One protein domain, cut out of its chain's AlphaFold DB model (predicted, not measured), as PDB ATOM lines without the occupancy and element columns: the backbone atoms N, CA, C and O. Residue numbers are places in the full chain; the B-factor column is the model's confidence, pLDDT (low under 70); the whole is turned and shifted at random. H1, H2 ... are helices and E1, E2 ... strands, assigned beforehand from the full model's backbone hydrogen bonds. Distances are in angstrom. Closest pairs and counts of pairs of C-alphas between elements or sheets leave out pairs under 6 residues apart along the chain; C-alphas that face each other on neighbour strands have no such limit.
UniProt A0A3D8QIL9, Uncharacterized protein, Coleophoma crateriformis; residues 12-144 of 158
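This is residues 12 to 144 of the 158 residues of an uncharacterized protein of Coleophoma crateriformis (UniProt A0A3D8QIL9). With little regular structure, the domain has a core of long helix H2 crossed by short H3; loops lead to H1 on one side and to hairpin E1-E2 with H4 on the other. The printed part has 133 residues, 48 in named elements, in the order H1, H2, H3, E1, E2, H4, H5: mostly helix, with an antiparallel sheet. It is compact, radius of gyration of the C-alphas 15.3 A, spanning 41 by 38 by 29 A.

H1 is residues 27 to 33, from C-alpha 27 at (174.587, 178.050, 129.364). H2 is 57 to 72, 22.6 A long; H3 85 to 93, 10.1 A. E1 is 105 to 107, E2 115 to 117, H4 119 to 124, and H5 140 to 143, ending at C-alpha 143 (201.764, 174.287, 130.882).

H2 and H3 touch, closest at the C-alphas of Gly 64 and Gly 91, 4.0 A, at a steep tilt of 62 degrees. In the hairpin E1 and E2, N 106 and O 116 are 2.9 A apart, within hydrogen-bond range. H1 and H2 have every O i to N i+4 pair within range, H3 4 of 5, H4 1 of 2. H1 and H3 are apart.

The farthest C-alphas, Ala 28 and Lys 123, are 41.7 A apart. The printed part has no cut; H1 to H2 is a long link. Residue 144 is under pLDDT 70.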
ATOM      1  N   GLU A  12     185.348 183.085 125.655       96.56
ATOM      2  CA  GLU A  12     186.782 183.374 125.606       96.56
ATOM      3  C   GLU A  12     187.377 183.750 126.968       96.56
ATOM      4  O   GLU A  12     188.561 183.513 127.183       96.56
ATOM      5  N   TRP A  13     186.573 184.289 127.893       95.50
ATOM      6  CA  TRP A  13     187.014 184.734 129.226       95.50
ATOM      7  C   TRP A  13     187.070 183.625 130.280       95.50
ATOM      8  O   TRP A  13     187.382 183.890 131.445       95.50
ATOM      9  N   GLN A  14     186.748 182.389 129.899       93.81
ATOM     10  CA  GLN A  14     186.876 181.241 130.785       93.81
ATOM     11  C   GLN A  14     188.340 181.065 131.228       93.81
ATOM     12  O   GLN A  14     189.272 181.358 130.469       93.81
ATOM     13  N   GLU A  15     188.552 180.562 132.450       92.81
ATOM     14  CA  GLU A  15     189.896 180.220 132.931       92.81
ATOM     15  C   GLU A  15     190.585 179.232 131.973       92.81
ATOM     16  O   GLU A  15     189.947 178.531 131.188       92.81
ATOM     17  N   ASN A  16     191.908 179.204 131.957       88.62
ATOM     18  CA  ASN A  16     192.677 178.396 131.026       88.62
ATOM     19  C   ASN A  16     192.706 176.903 131.388       88.62
ATOM     20  O   ASN A  16     192.751 176.095 130.468       88.62
ATOM     21  N   THR A  17     192.643 176.521 132.666       84.56
ATOM     22  CA  THR A  17     192.830 175.119 133.073       84.56
ATOM     23  C   THR A  17     191.580 174.246 132.880       84.56
ATOM     24  O   THR A  17     190.470 174.735 132.658       84.56
ATOM     25  N   VAL A  18     191.779 172.927 132.983       82.50
ATOM     26  CA  VAL A  18     190.735 171.888 132.923       82.50
ATOM     27  C   VAL A  18     190.306 171.379 134.307       82.50
ATOM     28  O   VAL A  18     189.618 170.365 134.401       82.50
ATOM     29  N   ASN A  19     190.721 172.032 135.398       80.81
ATOM     30  CA  ASN A  19     190.271 171.629 136.731       80.81
ATOM     31  C   ASN A  19     188.747 171.756 136.822       80.81
ATOM     32  O   ASN A  19     188.179 172.719 136.320       80.81
ATOM     33  N   ASN A  20     188.078 170.845 137.533       75.00
ATOM     34  CA  ASN A  20     186.611 170.864 137.641       75.00
ATOM     35  C   ASN A  20     186.042 172.189 138.185       75.00
ATOM     36  O   ASN A  20     184.903 172.525 137.887       75.00
ATOM     37  N   ILE A  21     186.822 172.937 138.972       75.06
ATOM     38  CA  ILE A  21     186.441 174.263 139.486       75.06
ATOM     39  C   ILE A  21     186.563 175.387 138.438       75.06
ATOM     40  O   ILE A  21     185.945 176.432 138.602       75.06
ATOM     41  N   ASP A  22     187.321 175.145 137.365       78.19
ATOM     42  CA  ASP A  22     187.634 176.078 136.271       78.19
ATOM     43  C   ASP A  22     186.823 175.765 134.988       78.19
ATOM     44  O   ASP A  22     186.882 176.492 133.983       78.19
ATOM     45  N   VAL A  23     186.045 174.676 135.017       80.50
ATOM     46  CA  VAL A  23     185.059 174.309 133.996       80.50
ATOM     47  C   VAL A  23     183.710 174.912 134.387       80.50
ATOM     48  O   VAL A  23     183.264 174.824 135.527       80.50
ATOM     49  N   GLY A  24     183.076 175.589 133.428       85.44
ATOM     50  CA  GLY A  24     181.806 176.274 133.655       85.44
ATOM     51  C   GLY A  24     180.623 175.312 133.792       85.44
ATOM     52  O   GLY A  24     180.760 174.094 133.734       85.44
ATOM     53  N   ARG A  25     179.425 175.884 133.917       91.62
ATOM     54  CA  ARG A  25     178.150 175.156 133.841       91.62
ATOM     55  C   ARG A  25     177.493 175.385 132.480       91.62
ATOM     56  O   ARG A  25     177.776 176.410 131.863       91.62
ATOM     57  N   PRO A  26     176.605 174.489 132.020       94.50
ATOM     58  CA  PRO A  26     175.857 174.695 130.783       94.50
ATOM     59  C   PRO A  26     175.159 176.062 130.735       94.50
ATOM     60  O   PRO A  26     174.569 176.507 131.722       94.50
ATOM     61  N   THR A  27     175.170 176.709 129.567       95.69
ATOM     62  CA  THR A  27     174.587 178.050 129.364       95.69
ATOM     63  C   THR A  27     173.122 178.126 129.798       95.69
ATOM     64  O   THR A  27     172.722 179.103 130.425       95.69
ATOM     65  N   ALA A  28     172.335 177.073 129.548       95.81
ATOM     66  CA  ALA A  28     170.932 177.007 129.956       95.81
ATOM     67  C   ALA A  28     170.747 177.156 131.478       95.81
ATOM     68  O   ALA A  28     169.829 177.839 131.927       95.81
ATOM     69  N   GLU A  29     171.642 176.578 132.283       96.25
ATOM     70  CA  GLU A  29     171.603 176.728 133.739       96.25
ATOM     71  C   GLU A  29     172.012 178.138 134.182       96.25
ATOM     72  O   GLU A  29     171.412 178.702 135.100       96.25
ATOM     73  N   LEU A  30     173.017 178.725 133.524       95.50
ATOM     74  CA  LEU A  30     173.491 180.076 133.832       95.50
ATOM     75  C   LEU A  30     172.450 181.142 133.489       95.50
ATOM     76  O   LEU A  30     172.280 182.080 134.262       95.50
ATOM     77  N   MET A  31     171.715 180.986 132.387       95.81
ATOM     78  CA  MET A  31     170.631 181.899 132.003       95.81
ATOM     79  C   MET A  31     169.507 181.936 133.043       95.81
ATOM     80  O   MET A  31     168.951 183.000 133.305       95.81
ATOM     81  N   LEU A  32     169.193 180.793 133.666       96.25
ATOM     82  CA  LEU A  32     168.211 180.727 134.752       96.25
ATOM     83  C   LEU A  32     168.709 181.448 136.011       96.25
ATOM     84  O   LEU A  32     167.934 182.116 136.692       96.25
ATOM     85  N   GLN A  33     170.001 181.318 136.321       96.12
ATOM     86  CA  GLN A  33     170.599 181.918 137.513       96.12
ATOM     87  C   GLN A  33     170.898 183.417 137.351       96.12
ATOM     88  O   GLN A  33     170.813 184.173 138.320       96.12
ATOM     89  N   PHE A  34     171.238 183.852 136.137       94.56
ATOM     90  CA  PHE A  34     171.670 185.210 135.813       94.56
ATOM     91  C   PHE A  34     170.877 185.776 134.622       94.56
ATOM     92  O   PHE A  34     171.457 186.077 133.578       94.56
ATOM     93  N   PRO A  35     169.553 185.977 134.765       93.75
ATOM     94  CA  PRO A  35     168.666 186.356 133.656       93.75
ATOM     95  C   PRO A  35     168.962 187.740 133.055       93.75
ATOM     96  O   PRO A  35     168.435 188.108 132.010       93.75
ATOM     97  N   ASN A  36     169.781 188.536 133.735       92.00
ATOM     98  CA  ASN A  36     170.177 189.890 133.365       92.00
ATOM     99  C   ASN A  36     171.537 189.963 132.646       92.00
ATOM    100  O   ASN A  36     172.008 191.069 132.381       92.00
ATOM    101  N   ILE A  37     172.170 188.826 132.353       94.50
ATOM    102  CA  ILE A  37     173.376 188.741 131.523       94.50
ATOM    103  C   ILE A  37     172.971 188.314 130.108       94.50
ATOM    104  O   ILE A  37     172.169 187.399 129.930       94.50
ATOM    105  N   ASP A  38     173.531 188.975 129.097       95.94
ATOM    106  CA  ASP A  38     173.352 188.609 127.695       95.94
ATOM    107  C   ASP A  38     174.251 187.417 127.335       95.94
ATOM    108  O   ASP A  38     175.478 187.531 127.311       95.94
ATOM    109  N   PHE A  39     173.623 186.274 127.057       96.81
ATOM    110  CA  PHE A  39     174.274 185.042 126.598       96.81
ATOM    111  C   PHE A  39     174.083 184.789 125.093       96.81
ATOM    112  O   PHE A  39     174.467 183.728 124.606       96.81
ATOM    113  N   SER A  40     173.492 185.723 124.337       95.94
ATOM    114  CA  SER A  40     173.116 185.507 122.927       95.94
ATOM    115  C   SER A  40     174.298 185.197 122.003       95.94
ATOM    116  O   SER A  40     174.118 184.559 120.969       95.94
ATOM    117  N   THR A  41     175.505 185.618 122.384       94.62
ATOM    118  CA  THR A  41     176.750 185.354 121.652       94.62
ATOM    119  C   THR A  41     177.619 184.284 122.310       94.62
ATOM    120  O   THR A  41     178.803 184.193 121.987       94.62
ATOM    121  N   MET A  42     177.091 183.531 123.281       96.69
ATOM    122  CA  MET A  42     177.836 182.448 123.917       96.69
ATOM    123  C   MET A  42     178.086 181.336 122.899       96.69
ATOM    124  O   MET A  42     177.155 180.861 122.251       96.69
ATOM    125  N   ASP A  43     179.341 180.916 122.776       96.44
ATOM    126  CA  ASP A  43     179.709 179.793 121.922       96.44
ATOM    127  C   ASP A  43     179.057 178.499 122.448       96.44
ATOM    128  O   ASP A  43     179.208 178.201 123.637       96.44
ATOM    129  N   PRO A  44     178.341 177.720 121.615       95.56
ATOM    130  CA  PRO A  44     177.749 176.447 122.023       95.56
ATOM    131  C   PRO A  44     178.745 175.412 122.558       95.56
ATOM    132  O   PRO A  44     178.322 174.495 123.259       95.56
ATOM    133  N   VAL A  45     180.042 175.541 122.247       95.06
ATOM    134  CA  VAL A  45     181.098 174.689 122.823       95.06
ATOM    135  C   VAL A  45     181.225 174.911 124.334       95.06
ATOM    136  O   VAL A  45     181.592 173.994 125.066       95.06
ATOM    137  N   PHE A  46     180.883 176.095 124.846       94.88
ATOM    138  CA  PHE A  46     180.929 176.372 126.280       94.88
ATOM    139  C   PHE A  46     179.988 175.433 127.067       94.88
ATOM    140  O   PHE A  46     178.815 175.298 126.708       94.88
ATOM    141  N   PRO A  47     180.436 174.829 128.189       93.94
ATOM    142  CA  PRO A  47     181.662 175.125 128.942       93.94
ATOM    143  C   PRO A  47     182.873 174.225 128.633       93.94
ATOM    144  O   PRO A  47     183.834 174.242 129.413       93.94
ATOM    145  N   ALA A  48     182.822 173.427 127.562       92.56
ATOM    146  CA  ALA A  48     183.875 172.481 127.204       92.56
ATOM    147  C   ALA A  48     185.200 173.186 126.865       92.56
ATOM    148  O   ALA A  48     185.231 174.321 126.390       92.56
ATOM    149  N   LYS A  49     186.312 172.491 127.125       91.19
ATOM    150  CA  LYS A  49     187.689 172.976 126.929       91.19
ATOM    151  C   LYS A  49     188.270 172.404 125.641       91.19
ATOM    152  O   LYS A  49     189.261 171.684 125.677       91.19
ATOM    153  N   GLU A  50     187.604 172.691 124.529       92.38
ATOM    154  CA  GLU A  50     187.880 172.108 123.212       92.38
ATOM    155  C   GLU A  50     188.090 173.207 122.159       92.38
ATOM    156  O   GLU A  50     187.565 174.321 122.296       92.38
ATOM    157  N   GLY A  51     188.884 172.915 121.124       94.19
ATOM    158  CA  GLY A  51     189.239 173.878 120.085       94.19
ATOM    159  C   GLY A  51     189.866 175.145 120.672       94.19
ATOM    160  O   GLY A  51     190.845 175.088 121.414       94.19
ATOM    161  N   LEU A  52     189.262 176.306 120.397       95.56
ATOM    162  CA  LEU A  52     189.735 177.608 120.890       95.56
ATOM    163  C   LEU A  52     189.811 177.684 122.429       95.56
ATOM    164  O   LEU A  52     190.556 178.498 122.978       95.56
ATOM    165  N   TYR A  53     189.045 176.858 123.146       94.50
ATOM    166  CA  TYR A  53     188.971 176.876 124.609       94.50
ATOM    167  C   TYR A  53     189.927 175.891 125.287       94.50
ATOM    168  O   TYR A  53     189.981 175.858 126.521       94.50
ATOM    169  N   GLU A  54     190.698 175.124 124.512       92.19
ATOM    170  CA  GLU A  54     191.664 174.160 125.031       92.19
ATOM    171  C   GLU A  54     192.696 174.797 125.957       92.19
ATOM    172  O   GLU A  54     193.132 175.943 125.795       92.19
ATOM    173  N   PHE A  55     193.156 173.990 126.910       90.25
ATOM    174  CA  PHE A  55     194.353 174.299 127.672       90.25
ATOM    175  C   PHE A  55     195.593 173.905 126.856       90.25
ATOM    176  O   PHE A  55     196.301 172.965 127.209       90.25
ATOM    177  N   SER A  56     195.843 174.623 125.754       88.00
ATOM    178  CA  SER A  56     197.039 174.503 124.897       88.00
ATOM    179  C   SER A  56     197.681 175.884 124.659       88.00
ATOM    180  O   SER A  56     197.016 176.917 124.763       88.00
ATOM    181  N   MET A  57     198.993 175.942 124.391       87.69
ATOM    182  CA  MET A  57     199.681 177.220 124.125       87.69
ATOM    183  C   MET A  57     199.081 177.909 122.891       87.69
ATOM    184  O   MET A  57     198.873 179.123 122.893       87.69
ATOM    185  N   GLU A  58     198.799 177.115 121.860       90.69
ATOM    186  CA  GLU A  58     198.192 177.546 120.605       90.69
ATOM    187  C   GLU A  58     196.789 178.109 120.847       90.69
ATOM    188  O   GLU A  58     196.575 179.303 120.630       90.69
ATOM    189  N   ALA A  59     195.885 177.314 121.432       93.56
ATOM    190  CA  ALA A  59     194.506 177.728 121.672       93.56
ATOM    191  C   ALA A  59     194.421 178.978 122.552       93.56
ATOM    192  O   ALA A  59     193.675 179.902 122.247       93.56
ATOM    193  N   LEU A  60     195.225 179.077 123.614       93.00
ATOM    194  CA  LEU A  60     195.209 180.263 124.471       93.00
ATOM    195  C   LEU A  60     195.763 181.517 123.779       93.00
ATOM    196  O   LEU A  60     195.277 182.622 124.040       93.00
ATOM    197  N   THR A  61     196.760 181.364 122.904       92.50
ATOM    198  CA  THR A  61     197.291 182.475 122.101       92.50
ATOM    199  C   THR A  61     196.232 182.968 121.120       92.50
ATOM    200  O   THR A  61     195.947 184.169 121.062       92.50
ATOM    201  N   GLU A  62     195.593 182.047 120.401       96.75
ATOM    202  CA  GLU A  62     194.520 182.353 119.456       96.75
ATOM    203  C   GLU A  62     193.293 182.950 120.152       96.75
ATOM    204  O   GLU A  62     192.776 183.983 119.717       96.75
ATOM    205  N   ARG A  63     192.882 182.383 121.291       97.38
ATOM    206  CA  ARG A  63     191.777 182.886 122.120       97.38
ATOM    207  C   ARG A  63     192.056 184.293 122.624       97.38
ATOM    208  O   ARG A  63     191.183 185.157 122.573       97.38
ATOM    209  N   GLY A  64     193.291 184.555 123.046       97.19
ATOM    210  CA  GLY A  64     193.750 185.881 123.436       97.19
ATOM    211  C   GLY A  64     193.682 186.909 122.301       97.19
ATOM    212  O   GLY A  64     193.309 188.067 122.515       97.19
ATOM    213  N   LEU A  65     194.019 186.507 121.073       97.81
ATOM    214  CA  LEU A  65     193.866 187.351 119.882       97.81
ATOM    215  C   LEU A  65     192.390 187.598 119.549       97.81
ATOM    216  O   LEU A  65     192.018 188.744 119.297       97.81
ATOM    217  N   ALA A  66     191.551 186.560 119.574       98.06
ATOM    218  CA  ALA A  66     190.114 186.669 119.322       98.06
ATOM    219  C   ALA A  66     189.437 187.627 120.317       98.06
ATOM    220  O   ALA A  66     188.734 188.555 119.909       98.06
ATOM    221  N   ALA A  67     189.736 187.476 121.610       98.06
ATOM    222  CA  ALA A  67     189.212 188.328 122.672       98.06
ATOM    223  C   ALA A  67     189.623 189.802 122.496       98.06
ATOM    224  O   ALA A  67     188.777 190.697 122.561       98.06
ATOM    225  N   ARG A  68     190.904 190.076 122.207       98.19
ATOM    226  CA  ARG A  68     191.397 191.450 121.988       98.19
ATOM    227  C   ARG A  68     190.840 192.081 120.715       98.19
ATOM    228  O   ARG A  68     190.480 193.256 120.742       98.19
ATOM    229  N   LYS A  69     190.702 191.316 119.624       97.81
ATOM    230  CA  LYS A  69     190.018 191.781 118.403       97.81
ATOM    231  C   LYS A  69     188.584 192.182 118.710       97.81
ATOM    232  O   LYS A  69     188.160 193.259 118.308       97.81
ATOM    233  N   TRP A  70     187.854 191.348 119.451       97.12
ATOM    234  CA  TRP A  70     186.488 191.672 119.839       97.12
ATOM    235  C   TRP A  70     186.409 192.924 120.718       97.12
ATOM    236  O   TRP A  70     185.568 193.777 120.460       97.12
ATOM    237  N   LEU A  71     187.298 193.079 121.706       97.19
ATOM    238  CA  LEU A  71     187.352 194.295 122.528       97.19
ATOM    239  C   LEU A  71     187.607 195.550 121.687       97.19
ATOM    240  O   LEU A  71     186.956 196.568 121.898       97.19
ATOM    241  N   LYS A  72     188.519 195.484 120.714       96.44
ATOM    242  CA  LYS A  72     188.879 196.633 119.872       96.44
ATOM    243  C   LYS A  72     187.748 197.075 118.933       96.44
ATOM    244  O   LYS A  72     187.706 198.241 118.556       96.44
ATOM    245  N   THR A  73     186.826 196.180 118.566       95.56
ATOM    246  CA  THR A  73     185.666 196.517 117.711       95.56
ATOM    247  C   THR A  73     184.474 197.075 118.490       95.56
ATOM    248  O   THR A  73     183.462 197.451 117.894       95.56
ATOM    249  N   ARG A  74     184.560 197.136 119.823       95.25
ATOM    250  CA  ARG A  74     183.499 197.674 120.674       95.25
ATOM    251  C   ARG A  74     183.369 199.187 120.532       95.25
ATOM    252  O   ARG A  74     184.344 199.910 120.370       95.25
ATOM    253  N   LYS A  75     182.129 199.666 120.639       94.44
ATOM    254  CA  LYS A  75     181.794 201.101 120.603       94.44
ATOM    255  C   LYS A  75     181.916 201.769 121.974       94.44
ATOM    256  O   LYS A  75     181.902 202.994 122.079       94.44
ATOM    257  N   GLU A  76     181.928 200.966 123.033       95.12
ATOM    258  CA  GLU A  76     182.023 201.420 124.410       95.12
ATOM    259  C   GLU A  76     183.403 202.032 124.678       95.12
ATOM    260  O   GLU A  76     184.427 201.429 124.380       95.12
ATOM    261  N   LYS A  77     183.433 203.229 125.276       93.12
ATOM    262  CA  LYS A  77     184.691 203.931 125.598       93.12
ATOM    263  C   LYS A  77     185.474 203.276 126.735       93.12
ATOM    264  O   LYS A  77     186.685 203.419 126.807       93.12
ATOM    265  N   VAL A  78     184.762 202.618 127.649       96.12
ATOM    266  CA  VAL A  78     185.323 201.927 128.812       96.12
ATOM    267  C   VAL A  78     184.607 200.593 128.934       96.12
ATOM    268  O   VAL A  78     183.376 200.546 128.930       96.12
ATOM    269  N   ILE A  79     185.382 199.516 129.037       97.56
ATOM    270  CA  ILE A  79     184.883 198.147 129.141       97.56
ATOM    271  C   ILE A  79     185.513 197.524 130.378       97.56
ATOM    272  O   ILE A  79     186.735 197.474 130.498       97.56
ATOM    273  N   ALA A  80     184.679 197.035 131.290       97.44
ATOM    274  CA  ALA A  80     185.136 196.197 132.386       97.44
ATOM    275  C   ALA A  80     185.127 194.736 131.924       97.44
ATOM    276  O   ALA A  80     184.075 194.202 131.572       97.44
ATOM    277  N   VAL A  81     186.295 194.100 131.932       97.75
ATOM    278  CA  VAL A  81     186.437 192.663 131.681       97.75
ATOM    279  C   VAL A  81     186.625 191.968 133.021       97.75
ATOM    280  O   VAL A  81     187.529 192.315 133.778       97.75
ATOM    281  N   VAL A  82     185.767 190.994 133.311       96.50
ATOM    282  CA  VAL A  82     185.847 190.161 134.515       96.50
ATOM    283  C   VAL A  82     186.224 188.754 134.082       96.50
ATOM    284  O   VAL A  82     185.567 188.172 133.221       96.50
ATOM    285  N   GLY A  83     187.289 188.219 134.666       94.56
ATOM    286  CA  GLY A  83     187.832 186.916 134.312       94.56
ATOM    287  C   GLY A  83     188.793 186.419 135.382       94.56
ATOM    288  O   GLY A  83     188.785 186.910 136.510       94.56
ATOM    289  N   HIS A  84     189.623 185.453 135.010       93.50
ATOM    290  CA  HIS A  84     190.541 184.787 135.928       93.50
ATOM    291  C   HIS A  84     191.999 185.121 135.599       93.50
ATOM    292  O   HIS A  84     192.332 185.358 134.435       93.50
ATOM    293  N   ASP A  85     192.868 185.140 136.616       92.75
ATOM    294  CA  ASP A  85     194.285 185.511 136.468       92.75
ATOM    295  C   ASP A  85     194.990 184.678 135.397       92.75
ATOM    296  O   ASP A  85     195.711 185.239 134.571       92.75
ATOM    297  N   GLY A  86     194.748 183.362 135.371       91.31
ATOM    298  CA  GLY A  86     195.429 182.453 134.461       91.31
ATOM    299  C   GLY A  86     195.272 182.903 133.015       91.31
ATOM    300  O   GLY A  86     196.270 183.203 132.356       91.31
ATOM    301  N   PHE A  87     194.034 183.021 132.536       93.94
ATOM    302  CA  PHE A  87     193.765 183.482 131.177       93.94
ATOM    303  C   PHE A  87     194.099 184.966 130.951       93.94
ATOM    304  O   PHE A  87     194.685 185.300 129.920       93.94
ATOM    305  N   MET A  88     193.781 185.860 131.893       95.31
ATOM    306  CA  MET A  88     194.048 187.299 131.735       95.31
ATOM    307  C   MET A  88     195.545 187.580 131.573       95.31
ATOM    308  O   MET A  88     195.950 188.354 130.699       95.31
ATOM    309  N   ARG A  89     196.386 186.898 132.353       94.31
ATOM    310  CA  ARG A  89     197.835 186.980 132.207       94.31
ATOM    311  C   ARG A  89     198.265 186.461 130.846       94.31
ATOM    312  O   ARG A  89     198.902 187.181 130.088       94.31
ATOM    313  N   VAL A  90     197.933 185.223 130.513       92.00
ATOM    314  CA  VAL A  90     198.603 184.578 129.383       92.00
ATOM    315  C   VAL A  90     198.010 184.925 128.016       92.00
ATOM    316  O   VAL A  90     198.743 185.030 127.036       92.00
ATOM    317  N   GLY A  91     196.697 185.143 127.947       92.75
ATOM    318  CA  GLY A  91     195.985 185.431 126.702       92.75
ATOM    319  C   GLY A  91     195.812 186.923 126.416       92.75
ATOM    320  O   GLY A  91     195.737 187.317 125.252       92.75
ATOM    321  N   ILE A  92     195.746 187.767 127.453       96.12
ATOM    322  CA  ILE A  92     195.270 189.150 127.299       96.12
ATOM    323  C   ILE A  92     196.379 190.181 127.489       96.12
ATOM    324  O   ILE A  92     196.694 190.897 126.538       96.12
ATOM    325  N   CYS A  93     196.957 190.286 128.688       95.50
ATOM    326  CA  CYS A  93     197.768 191.458 129.047       95.50
ATOM    327  C   CYS A  93     199.129 191.162 129.684       95.50
ATOM    328  O   CYS A  93     199.875 192.100 129.947       95.50
ATOM    329  N   GLN A  94     199.474 189.897 129.937       95.38
ATOM    330  CA  GLN A  94     200.743 189.509 130.569       95.38
ATOM    331  C   GLN A  94     200.945 190.143 131.950       95.38
ATOM    332  O   GLN A  94     202.066 190.333 132.404       95.38
ATOM    333  N   LYS A  95     199.868 190.465 132.668       96.19
ATOM    334  CA  LYS A  95     199.934 190.965 134.046       96.19
ATOM    335  C   LYS A  95     199.311 189.958 135.002       96.19
ATOM    336  O   LYS A  95     198.418 189.216 134.614       96.19
ATOM    337  N   LYS A  96     199.788 189.944 136.248       94.88
ATOM    338  CA  LYS A  96     199.215 189.125 137.325       94.88
ATOM    339  C   LYS A  96     198.115 189.877 138.067       94.88
ATOM    340  O   LYS A  96     198.263 191.076 138.323       94.88
ATOM    341  N   PHE A  97     197.078 189.155 138.454       95.12
ATOM    342  CA  PHE A  97     195.925 189.629 139.202       95.12
ATOM    343  C   PHE A  97     195.777 188.836 140.498       95.12
ATOM    344  O   PHE A  97     195.919 187.615 140.536       95.12
ATOM    345  N   GLY A  98     195.473 189.553 141.571       94.56
ATOM    346  CA  GLY A  98     194.964 188.992 142.810       94.56
ATOM    347  C   GLY A  98     193.440 189.006 142.801       94.56
ATOM    348  O   GLY A  98     192.809 189.645 141.957       94.56
ATOM    349  N   ASN A  99     192.833 188.334 143.777       94.31
ATOM    350  CA  ASN A  99     191.382 188.358 143.935       94.31
ATOM    351  C   ASN A  99     190.878 189.797 144.105       94.31
ATOM    352  O   ASN A  99     191.367 190.529 144.966       94.31
ATOM    353  N   ALA A 100     189.880 190.165 143.296       94.25
ATOM    354  CA  ALA A 100     189.276 191.499 143.244       94.25
ATOM    355  C   ALA A 100     190.235 192.651 142.874       94.25
ATOM    356  O   ALA A 100     189.874 193.818 143.040       94.25
ATOM    357  N   ASP A 101     191.427 192.350 142.353       97.19
ATOM    358  CA  ASP A 101     192.313 193.365 141.791       97.19
ATOM    359  C   ASP A 101     191.868 193.779 140.381       97.19
ATOM    360  O   ASP A 101     191.147 193.056 139.690       97.19
ATOM    361  N   PHE A 102     192.310 194.955 139.941       97.56
ATOM    362  CA  PHE A 102     192.018 195.468 138.607       97.56
ATOM    363  C   PHE A 102     193.232 196.160 138.000       97.56
ATOM    364  O   PHE A 102     194.119 196.649 138.697       97.56
ATOM    365  N   ARG A 103     193.254 196.226 136.672       98.19
ATOM    366  CA  ARG A 103     194.272 196.935 135.895       98.19
ATOM    367  C   ARG A 103     193.591 197.667 134.752       98.19
ATOM    368  O   ARG A 103     192.600 197.169 134.218       98.19
ATOM    369  N   ILE A 104     194.100 198.845 134.415       98.38
ATOM    370  CA  ILE A 104     193.529 199.690 133.365       98.38
ATOM    371  C   ILE A 104     194.473 199.652 132.172       98.38
ATOM    372  O   ILE A 104     195.682 199.777 132.344       98.38
ATOM    373  N   PHE A 105     193.920 199.457 130.977       98.31
ATOM    374  CA  PHE A 105     194.691 199.363 129.745       98.31
ATOM    375  C   PHE A 105     194.071 200.205 128.636       98.31
ATOM    376  O   PHE A 105     192.850 200.336 128.554       98.31
ATOM    377  N   GLU A 106     194.925 200.675 127.735       97.62
ATOM    378  CA  GLU A 106     194.553 201.230 126.437       97.62
ATOM    379  C   GLU A 106     195.172 200.408 125.312       97.62
ATOM    380  O   GLU A 106     196.246 199.834 125.464       97.62
ATOM    381  N   PHE A 107     194.514 200.357 124.156       97.62
ATOM    382  CA  PHE A 107     195.174 199.837 122.965       97.62
ATOM    383  C   PHE A 107     196.239 200.828 122.490       97.62
ATOM    384  O   PHE A 107     195.970 202.026 122.451       97.62
ATOM    385  N   ALA A 108     197.387 200.333 122.021       94.88
ATOM    386  CA  ALA A 108     198.516 201.140 121.528       94.88
ATOM    387  C   ALA A 108     198.221 202.033 120.290       94.88
ATOM    388  O   ALA A 108     199.130 202.618 119.707       94.88
ATOM    389  N   GLY A 109     196.956 202.160 119.873       89.94
ATOM    390  CA  GLY A 109     196.518 202.915 118.700       89.94
ATOM    391  C   GLY A 109     196.530 202.106 117.397       89.94
ATOM    392  O   GLY A 109     196.908 200.933 117.361       89.94
ATOM    393  N   GLY A 110     196.043 202.731 116.317       90.69
ATOM    394  CA  GLY A 110     195.959 202.127 114.979       90.69
ATOM    395  C   GLY A 110     195.242 200.774 114.979       90.69
ATOM    396  O   GLY A 110     194.268 200.588 115.709       90.69
ATOM    397  N   ASP A 111     195.776 199.811 114.230       91.00
ATOM    398  CA  ASP A 111     195.267 198.432 114.164       91.00
ATOM    399  C   ASP A 111     195.902 197.484 115.200       91.00
ATOM    400  O   ASP A 111     195.560 196.303 115.258       91.00
ATOM    401  N   SER A 112     196.797 197.984 116.063       95.81
ATOM    402  CA  SER A 112     197.503 197.154 117.047       95.81
ATOM    403  C   SER A 112     196.554 196.545 118.084       95.81
ATOM    404  O   SER A 112     195.670 197.222 118.613       95.81
ATOM    405  N   LEU A 113     196.753 195.267 118.412       96.81
ATOM    406  CA  LEU A 113     196.062 194.580 119.515       96.81
ATOM    407  C   LEU A 113     196.854 194.632 120.829       96.81
ATOM    408  O   LEU A 113     196.472 193.987 121.804       96.81
ATOM    409  N   GLU A 114     197.968 195.358 120.851       96.06
ATOM    410  CA  GLU A 114     198.765 195.570 122.052       96.06
ATOM    411  C   GLU A 114     197.994 196.403 123.077       96.06
ATOM    412  O   GLU A 114     197.373 197.409 122.728       96.06
ATOM    413  N   LEU A 115     198.052 195.967 124.336       97.44
ATOM    414  CA  LEU A 115     197.470 196.651 125.482       97.44
ATOM    415  C   LEU A 115     198.585 197.294 126.306       97.44
ATOM    416  O   LEU A 115     199.481 196.603 126.788       97.44
ATOM    417  N   ILE A 116     198.486 198.602 126.501       97.69
ATOM    418  CA  ILE A 116     199.379 199.413 127.320       97.69
ATOM    419  C   ILE A 116     198.682 199.658 128.654       97.69
ATOM    420  O   ILE A 116     197.594 200.229 128.693       97.69
ATOM    421  N   GLU A 117     199.286 199.192 129.746       98.25
ATOM    422  CA  GLU A 117     198.765 199.430 131.093       98.25
ATOM    423  C   GLU A 117     198.926 200.907 131.473       98.25
ATOM    424  O   GLU A 117     199.955 201.518 131.190       98.25
ATOM    425  N   TRP A 118     197.929 201.483 132.143       98.00
ATOM    426  CA  TRP A 118     198.056 202.816 132.719       98.00
ATOM    427  C   TRP A 118     199.120 202.838 133.816       98.00
ATOM    428  O   TRP A 118     199.180 201.955 134.677       98.00
ATOM    429  N   GLU A 119     199.904 203.915 133.834       97.69
ATOM    430  CA  GLU A 119     200.997 204.122 134.789       97.69
ATOM    431  C   GLU A 119     200.541 203.957 136.251       97.69
ATOM    432  O   GLU A 119     201.269 203.394 137.073       97.69
ATOM    433  N   GLU A 120     199.321 204.404 136.573       97.12
ATOM    434  CA  GLU A 120     198.748 204.309 137.918       97.12
ATOM    435  C   GLU A 120     198.659 202.858 138.415       97.12
ATOM    436  O   GLU A 120     199.102 202.564 139.532       97.12
ATOM    437  N   THR A 121     198.115 201.940 137.607       97.88
ATOM    438  CA  THR A 121     197.987 200.532 138.013       97.88
ATOM    439  C   THR A 121     199.300 199.779 137.833       97.88
ATOM    440  O   THR A 121     199.631 198.924 138.659       97.88
ATOM    441  N   GLU A 122     200.116 200.142 136.841       97.44
ATOM    442  CA  GLU A 122     201.408 199.498 136.613       97.44
ATOM    443  C   GLU A 122     202.372 199.720 137.789       97.44
ATOM    444  O   GLU A 122     202.913 198.760 138.351       97.44
ATOM    445  N   LYS A 123     202.555 200.978 138.216       97.19
ATOM    446  CA  LYS A 123     203.499 201.332 139.293       97.19
ATOM    447  C   LYS A 123     203.115 200.748 140.642       97.19
ATOM    448  O   LYS A 123     203.983 200.571 141.505       97.19
ATOM    449  N   ARG A 124     201.831 200.459 140.844       97.00
ATOM    450  CA  ARG A 124     201.302 199.899 142.089       97.00
ATOM    451  C   ARG A 124     201.304 198.376 142.081       97.00
ATOM    452  O   ARG A 124     201.437 197.795 143.149       97.00
ATOM    453  N   GLY A 125     201.280 197.746 140.907       96.19
ATOM    454  CA  GLY A 125     201.062 196.306 140.794       96.19
ATOM    455  C   GLY A 125     199.577 195.988 140.930       96.19
ATOM    456  O   GLY A 125     199.193 195.214 141.800       96.19
ATOM    457  N   GLY A 126     198.756 196.639 140.105       97.19
ATOM    458  CA  GLY A 126     197.300 196.585 140.177       97.19
ATOM    459  C   GLY A 126     196.684 197.727 140.981       97.19
ATOM    460  O   GLY A 126     197.367 198.458 141.706       97.19
ATOM    461  N   GLY A 127     195.372 197.889 140.850       97.19
ATOM    462  CA  GLY A 127     194.583 198.910 141.531       97.19
ATOM    463  C   GLY A 127     194.549 198.744 143.051       97.19
ATOM    464  O   GLY A 127     194.477 199.739 143.778       97.19
ATOM    465  N   LEU A 128     194.683 197.510 143.547       96.31
ATOM    466  CA  LEU A 128     194.854 197.222 144.976       96.31
ATOM    467  C   LEU A 128     196.315 197.325 145.434       96.31
ATOM    468  O   LEU A 128     196.574 197.485 146.624       96.31
ATOM    469  N   GLY A 129     197.271 197.281 144.503       95.81
ATOM    470  CA  GLY A 129     198.701 197.400 144.781       95.81
ATOM    471  C   GLY A 129     199.322 196.199 145.501       95.81
ATOM    472  O   GLY A 129     200.347 196.337 146.166       95.81
ATOM    473  N   THR A 130     198.683 195.033 145.413       92.31
ATOM    474  CA  THR A 130     199.100 193.798 146.094       92.31
ATOM    475  C   THR A 130     199.760 192.789 145.155       92.31
ATOM    476  O   THR A 130     200.320 191.797 145.627       92.31
ATOM    477  N   CYS A 131     199.731 193.024 143.839       95.75
ATOM    478  CA  CYS A 131     200.268 192.093 142.855       95.75
ATOM    479  C   CYS A 131     201.709 192.441 142.455       95.75
ATOM    480  O   CYS A 131     202.137 193.594 142.539       95.75
ATOM    481  N   PRO A 132     202.472 191.462 141.938       94.12
ATOM    482  CA  PRO A 132     203.767 191.727 141.330       94.12
ATOM    483  C   PRO A 132     203.686 192.762 140.196       94.12
ATOM    484  O   PRO A 132     202.732 192.793 139.407       94.12
ATOM    485  N   LYS A 133     204.723 193.597 140.104       95.88
ATOM    486  CA  LYS A 133     204.910 194.594 139.041       95.88
ATOM    487  C   LYS A 133     205.705 193.982 137.888       95.88
ATOM    488  O   LYS A 133     206.556 193.126 138.125       95.88
ATOM    489  N   GLY A 134     205.460 194.450 136.667       93.50
ATOM    490  CA  GLY A 134     206.149 193.989 135.456       93.50
ATOM    491  C   GLY A 134     205.243 193.220 134.496       93.50
ATOM    492  O   GLY A 134     204.023 193.214 134.660       93.50
ATOM    493  N   SER A 135     205.857 192.613 133.479       93.12
ATOM    494  CA  SER A 135     205.189 191.755 132.499       93.12
ATOM    495  C   SER A 135     205.585 190.294 132.713       93.12
ATOM    496  O   SER A 135     206.750 189.966 132.934       93.12
ATOM    497  N   PHE A 136     204.590 189.423 132.662       91.94
ATOM    498  CA  PHE A 136     204.637 187.998 132.927       91.94
ATOM    499  C   PHE A 136     203.997 187.296 131.737       91.94
ATOM    500  O   PHE A 136     202.793 187.033 131.726       91.94
ATOM    501  N   GLY A 137     204.811 187.019 130.722       81.81
ATOM    502  CA  GLY A 137     204.401 186.175 129.610       81.81
ATOM    503  C   GLY A 137     204.214 184.720 130.040       81.81
ATOM    504  O   GLY A 137     203.906 184.396 131.192       81.81
ATOM    505  N   TRP A 138     204.436 183.831 129.086       80.69
ATOM    506  CA  TRP A 138     204.386 182.395 129.305       80.69
ATOM    507  C   TRP A 138     205.609 181.900 130.070       80.69
ATOM    508  O   TRP A 138     206.743 182.269 129.762       80.69
ATOM    509  N   LEU A 139     205.383 181.000 131.020       77.38
ATOM    510  CA  LEU A 139     206.418 180.160 131.601       77.38
ATOM    511  C   LEU A 139     206.200 178.721 131.123       77.38
ATOM    512  O   LEU A 139     205.058 178.268 131.101       77.38
ATOM    513  N   PRO A 140     207.257 177.939 130.836       70.94
ATOM    514  CA  PRO A 140     207.102 176.515 130.515       70.94
ATOM    515  C   PRO A 140     206.277 175.745 131.558       70.94
ATOM    516  O   PRO A 140     205.546 174.815 131.234       70.94
ATOM    517  N   ASN A 141     206.352 176.165 132.825       72.06
ATOM    518  CA  ASN A 141     205.619 175.547 133.923       72.06
ATOM    519  C   ASN A 141     204.127 175.929 133.978       72.06
ATOM    520  O   ASN A 141     203.362 175.205 134.611       72.06
ATOM    521  N   ASP A 142     203.694 176.998 133.295       73.19
ATOM    522  CA  ASP A 142     202.263 177.329 133.142       73.19
ATOM    523  C   ASP A 142     201.508 176.218 132.407       73.19
ATOM    524  O   ASP A 142     200.295 176.092 132.515       73.19
ATOM    525  N   PHE A 143     202.255 175.376 131.701       72.62
ATOM    526  CA  PHE A 143     201.764 174.287 130.882       72.62
ATOM    527  C   PHE A 143     202.052 172.912 131.475       72.62
ATOM    528  O   PHE A 143     201.801 171.889 130.845       72.62
ATOM    529  N   LYS A 144     202.559 172.859 132.711       65.44
ATOM    530  CA  LYS A 144     202.925 171.602 133.375       65.44
ATOM    531  C   LYS A 144     201.744 170.633 133.514       65.44
ATOM    532  O   LYS A 144     201.957 169.423 133.524       65.44
TER     533      LYS A 144